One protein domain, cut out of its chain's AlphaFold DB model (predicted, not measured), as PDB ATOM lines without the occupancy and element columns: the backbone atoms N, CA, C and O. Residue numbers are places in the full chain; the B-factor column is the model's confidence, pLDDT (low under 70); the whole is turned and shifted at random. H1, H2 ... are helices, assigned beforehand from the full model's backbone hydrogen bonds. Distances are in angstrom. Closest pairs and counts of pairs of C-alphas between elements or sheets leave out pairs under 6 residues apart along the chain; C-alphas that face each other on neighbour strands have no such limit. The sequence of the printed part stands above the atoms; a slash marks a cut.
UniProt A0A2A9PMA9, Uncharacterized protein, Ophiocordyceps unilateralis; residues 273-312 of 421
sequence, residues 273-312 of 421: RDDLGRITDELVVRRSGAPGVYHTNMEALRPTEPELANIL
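AT A GLANCE: This is residues 273 to 312 of the 421 residues of an uncharacterized protein of Ophiocordyceps unilateralis (UniProt A0A2A9PMA9). One longer helix, H1, and one short helix, H2, stand a small gap apart, joined by a wide loop of residues 289 to 304 that swings out from the end of H1 and comes round to H2. The printed part has 40 residues, with H1 then H2 along the chain and no named strand; the class is all helix. The whole is compact, with a radius of gyration of the C-alphas of 10.0 A, and the C-alphas span 25 by 21 by 16 A.

HOW THE PARTS SIT: H1, residues 273 to 288, and H2, residues 305 to 311, are only just apart, their closest C-alphas being 8.4 A from each other. The 16 residues between them make a long link. In H2 every O i to N i+4 pair is within hydrogen-bond range; in H1, 10 of 12 are.

IN THESE COORDINATES: H1 is 22.6 A long from C-alpha 273 at (-40.898, 7.151, -24.148) to C-alpha 288 at (-38.766, 16.402, -44.645). H2 is 9.9 A long and ends with C-alpha 311 at (-45.272, 0.918, -34.314).

THE WHOLE: The two C-alphas farthest apart, those of Gly 292 and Ala 309, are 25.6 A from each other. The printed part has no cut. The model's confidence is low, under 70, at residues 289 to 301.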
ATOM      1  N   ARG A 273     -41.393   5.761 -24.070       81.19
ATOM      2  CA  ARG A 273     -40.898   7.151 -24.148       81.19
ATOM      3  C   ARG A 273     -39.607   7.281 -24.948       81.19
ATOM      4  O   ARG A 273     -39.451   8.258 -25.674       81.19
ATOM      5  N   ASP A 274     -38.727   6.302 -24.807       82.00
ATOM      6  CA  ASP A 274     -37.385   6.316 -25.387       82.00
ATOM      7  C   ASP A 274     -37.464   6.057 -26.904       82.00
ATOM      8  O   ASP A 274     -36.845   6.760 -27.703       82.00
ATOM      9  N   ASP A 275     -38.366   5.158 -27.314       84.56
ATOM     10  CA  ASP A 275     -38.734   4.929 -28.715       84.56
ATOM     11  C   ASP A 275     -39.467   6.114 -29.355       84.56
ATOM     12  O   ASP A 275     -39.259   6.406 -30.531       84.56
ATOM     13  N   LEU A 276     -40.321   6.819 -28.603       85.31
ATOM     14  CA  LEU A 276     -41.136   7.919 -29.129       85.31
ATOM     15  C   LEU A 276     -40.290   9.081 -29.675       85.31
ATOM     16  O   LEU A 276     -40.741   9.761 -30.603       85.31
ATOM     17  N   GLY A 277     -39.090   9.305 -29.125       80.56
ATOM     18  CA  GLY A 277     -38.103  10.235 -29.677       80.56
ATOM     19  C   GLY A 277     -37.653   9.780 -31.064       80.56
ATOM     20  O   GLY A 277     -38.046  10.386 -32.060       80.56
ATOM     21  N   ARG A 278     -36.954   8.636 -31.117       84.75
ATOM     22  CA  ARG A 278     -36.479   7.978 -32.348       84.75
ATOM     23  C   ARG A 278     -37.543   7.931 -33.449       84.75
ATOM     24  O   ARG A 278     -37.295   8.393 -34.553       84.75
ATOM     25  N   ILE A 279     -38.742   7.441 -33.137       85.88
ATOM     26  CA  ILE A 279     -39.844   7.308 -34.101       85.88
ATOM     27  C   ILE A 279     -40.331   8.678 -34.594       85.88
ATOM     28  O   ILE A 279     -40.659   8.827 -35.769       85.88
ATOM     29  N   THR A 280     -40.371   9.700 -33.731       82.81
ATOM     30  CA  THR A 280     -40.724  11.061 -34.170       82.81
ATOM     31  C   THR A 280     -39.648  11.636 -35.091       82.81
ATOM     32  O   THR A 280     -39.997  12.236 -36.105       82.81
ATOM     33  N   ASP A 281     -38.368  11.420 -34.788       80.56
ATOM     34  CA  ASP A 281     -37.251  11.932 -35.587       80.56
ATOM     35  C   ASP A 281     -37.117  11.196 -36.934       80.56
ATOM     36  O   ASP A 281     -36.919  11.837 -37.966       80.56
ATOM     37  N   GLU A 282     -37.343   9.879 -36.971       84.06
ATOM     38  CA  GLU A 282     -37.465   9.103 -38.212       84.06
ATOM     39  C   GLU A 282     -38.603   9.617 -39.103       84.06
ATOM     40  O   GLU A 282     -38.413   9.786 -40.308       84.06
ATOM     41  N   LEU A 283     -39.776   9.906 -38.525       84.12
ATOM     42  CA  LEU A 283     -40.901  10.497 -39.257       84.12
ATOM     43  C   LEU A 283     -40.566  11.911 -39.753       84.12
ATOM     44  O   LEU A 283     -40.925  12.251 -40.879       84.12
ATOM     45  N   VAL A 284     -39.842  12.726 -38.972       79.75
ATOM     46  CA  VAL A 284     -39.345  14.037 -39.429       79.75
ATOM     47  C   VAL A 284     -38.415  13.866 -40.627       79.75
ATOM     48  O   VAL A 284     -38.663  14.492 -41.657       79.75
ATOM     49  N   VAL A 285     -37.404  12.998 -40.554       80.25
ATOM     50  CA  VAL A 285     -36.472  12.756 -41.671       80.25
ATOM     51  C   VAL A 285     -37.221  12.237 -42.905       80.25
ATOM     52  O   VAL A 285     -37.094  12.816 -43.983       80.25
ATOM     53  N   ARG A 286     -38.080  11.222 -42.746       78.88
ATOM     54  CA  ARG A 286     -38.849  10.588 -43.835       78.88
ATOM     55  C   ARG A 286     -39.856  11.531 -44.504       78.88
ATOM     56  O   ARG A 286     -40.144  11.359 -45.684       78.88
ATOM     57  N   ARG A 287     -40.394  12.523 -43.782       80.06
ATOM     58  CA  ARG A 287     -41.345  13.521 -44.318       80.06
ATOM     59  C   ARG A 287     -40.696  14.840 -44.760       80.06
ATOM     60  O   ARG A 287     -41.364  15.613 -45.441       80.06
ATOM     61  N   SER A 288     -39.440  15.108 -44.390       70.06
ATOM     62  CA  SER A 288     -38.766  16.402 -44.645       70.06
ATOM     63  C   SER A 288     -37.513  16.310 -45.516       70.06
ATOM     64  O   SER A 288     -37.017  17.342 -45.953       70.06
ATOM     65  N   GLY A 289     -36.950  15.115 -45.710       65.81
ATOM     66  CA  GLY A 289     -35.679  14.904 -46.415       65.81
ATOM     67  C   GLY A 289     -34.424  15.341 -45.642       65.81
ATOM     68  O   GLY A 289     -33.320  15.006 -46.058       65.81
ATOM     69  N   ALA A 290     -34.569  16.045 -44.513       58.88
ATOM     70  CA  ALA A 290     -33.464  16.532 -43.692       58.88
ATOM     71  C   ALA A 290     -33.769  16.410 -42.182       58.88
ATOM     72  O   ALA A 290     -34.889  16.718 -41.759       58.88
ATOM     73  N   PRO A 291     -32.794  15.993 -41.349       56.81
ATOM     74  CA  PRO A 291     -32.924  16.023 -39.894       56.81
ATOM     75  C   PRO A 291     -32.942  17.465 -39.360       56.81
ATOM     76  O   PRO A 291     -32.377  18.376 -39.961       56.81
ATOM     77  N   GLY A 292     -33.585  17.678 -38.209       56.12
ATOM     78  CA  GLY A 292     -33.619  18.978 -37.521       56.12
ATOM     79  C   GLY A 292     -34.654  19.994 -38.031       56.12
ATOM     80  O   GLY A 292     -34.810  21.049 -37.417       56.12
ATOM     81  N   VAL A 293     -35.407  19.692 -39.096       56.66
ATOM     82  CA  VAL A 293     -36.472  20.576 -39.607       56.66
ATOM     83  C   VAL A 293     -37.648  20.633 -38.622       56.66
ATOM     84  O   VAL A 293     -38.389  19.667 -38.439       56.66
ATOM     85  N   TYR A 294     -37.834  21.791 -37.983       55.12
ATOM     86  CA  TYR A 294     -38.837  21.979 -36.932       55.12
ATOM     87  C   TYR A 294     -40.244  22.212 -37.513       55.12
ATOM     88  O   TYR A 294     -40.661  23.346 -37.756       55.12
ATOM     89  N   HIS A 295     -41.008  21.137 -37.723       52.84
ATOM     90  CA  HIS A 295     -42.394  21.246 -38.195       52.84
ATOM     91  C   HIS A 295     -43.309  21.911 -37.167       52.84
ATOM     92  O   HIS A 295     -43.581  21.370 -36.092       52.84
ATOM     93  N   THR A 296     -43.868  23.060 -37.542       49.22
ATOM     94  CA  THR A 296     -44.952  23.725 -36.803       49.22
ATOM     95  C   THR A 296     -46.239  22.896 -36.818       49.22
ATOM     96  O   THR A 296     -46.982  22.889 -35.834       49.22
ATOM     97  N   ASN A 297     -46.485  22.142 -37.895       55.50
ATOM     98  CA  ASN A 297     -47.615  21.228 -38.001       55.50
ATOM     99  C   ASN A 297     -47.271  19.831 -37.448       55.50
ATOM    100  O   ASN A 297     -46.889  18.926 -38.188       55.50
ATOM    101  N   MET A 298     -47.483  19.629 -36.144       54.81
ATOM    102  CA  MET A 298     -47.293  18.316 -35.504       54.81
ATOM    103  C   MET A 298     -48.250  17.217 -36.007       54.81
ATOM    104  O   MET A 298     -48.059  16.054 -35.654       54.81
ATOM    105  N   GLU A 299     -49.270  17.553 -36.803       55.69
ATOM    106  CA  GLU A 299     -50.214  16.592 -37.386       55.69
ATOM    107  C   GLU A 299     -49.748  16.058 -38.750       55.69
ATOM    108  O   GLU A 299     -50.195  14.991 -39.163       55.69
ATOM    109  N   ALA A 300     -48.788  16.728 -39.404       61.47
ATOM    110  CA  ALA A 300     -48.069  16.202 -40.571       61.47
ATOM    111  C   ALA A 300     -47.020  15.130 -40.200       61.47
ATOM    112  O   ALA A 300     -46.522  14.418 -41.068       61.47
ATOM    113  N   LEU A 301     -46.712  14.992 -38.903       68.81
ATOM    114  CA  LEU A 301     -45.830  13.973 -38.319       68.81
ATOM    115  C   LEU A 301     -46.635  12.829 -37.675       68.81
ATOM    116  O   LEU A 301     -46.325  12.359 -36.572       68.81
ATOM    117  N   ARG A 302     -47.714  12.420 -38.348       74.38
ATOM    118  CA  ARG A 302     -48.447  11.188 -38.051       74.38
ATOM    119  C   ARG A 302     -47.867  10.039 -38.904       74.38
ATOM    120  O   ARG A 302     -47.579  10.273 -40.081       74.38
ATOM    121  N   PRO A 303     -47.688   8.830 -38.342       82.00
ATOM    122  CA  PRO A 303     -47.554   7.608 -39.123       82.00
ATOM    123  C   PRO A 303     -48.758   7.442 -40.053       82.00
ATOM    124  O   PRO A 303     -49.874   7.800 -39.664       82.00
ATOM    125  N   THR A 304     -48.540   6.875 -41.237       81.94
ATOM    126  CA  THR A 304     -49.631   6.286 -42.027       81.94
ATOM    127  C   THR A 304     -50.216   5.077 -41.282       81.94
ATOM    128  O   THR A 304     -49.573   4.540 -40.380       81.94
ATOM    129  N   GLU A 305     -51.400   4.596 -41.661       81.50
ATOM    130  CA  GLU A 305     -52.007   3.374 -41.098       81.50
ATOM    131  C   GLU A 305     -51.049   2.152 -41.065       81.50
ATOM    132  O   GLU A 305     -50.860   1.583 -39.984       81.50
ATOM    133  N   PRO A 306     -50.337   1.774 -42.153       83.56
ATOM    134  CA  PRO A 306     -49.364   0.680 -42.094       83.56
ATOM    135  C   PRO A 306     -48.098   1.013 -41.288       83.56
ATOM    136  O   PRO A 306     -47.535   0.116 -40.661       83.56
ATOM    137  N   GLU A 307     -47.633   2.268 -41.233       86.12
ATOM    138  CA  GLU A 307     -46.557   2.637 -40.296       86.12
ATOM    139  C   GLU A 307     -47.035   2.491 -38.840       86.12
ATOM    140  O   GLU A 307     -46.289   2.014 -37.986       86.12
ATOM    141  N   LEU A 308     -48.293   2.844 -38.558       85.88
ATOM    142  CA  LEU A 308     -48.903   2.750 -37.237       85.88
ATOM    143  C   LEU A 308     -49.032   1.290 -36.785       85.88
ATOM    144  O   LEU A 308     -48.636   0.970 -35.665       85.88
ATOM    145  N   ALA A 309     -49.484   0.395 -37.668       85.94
ATOM    146  CA  ALA A 309     -49.569  -1.042 -37.404       85.94
ATOM    147  C   ALA A 309     -48.213  -1.674 -37.021       85.94
ATOM    148  O   ALA A 309     -48.176  -2.575 -36.187       85.94
ATOM    149  N   ASN A 310     -47.100  -1.170 -37.570       87.25
ATOM    150  CA  ASN A 310     -45.742  -1.615 -37.224       87.25
ATOM    151  C   ASN A 310     -45.190  -0.990 -35.923       87.25
ATOM    152  O   ASN A 310     -44.260  -1.526 -35.328       87.25
ATOM    153  N   ILE A 311     -45.731   0.154 -35.489       89.19
ATOM    154  CA  ILE A 311     -45.272   0.918 -34.314       89.19
ATOM    155  C   ILE A 311     -46.075   0.572 -33.045       89.19
ATOM    156  O   ILE A 311     -45.589   0.752 -31.923       89.19
ATOM    157  N   LEU A 312     -47.323   0.124 -33.191       90.00
ATOM    158  CA  LEU A 312     -48.216  -0.136 -32.066       90.00
ATOM    159  C   LEU A 312     -48.008  -1.526 -31.433       90.00
ATOM    160  O   LEU A 312     -47.768  -2.505 -32.134       90.00
TER     161      LEU A 312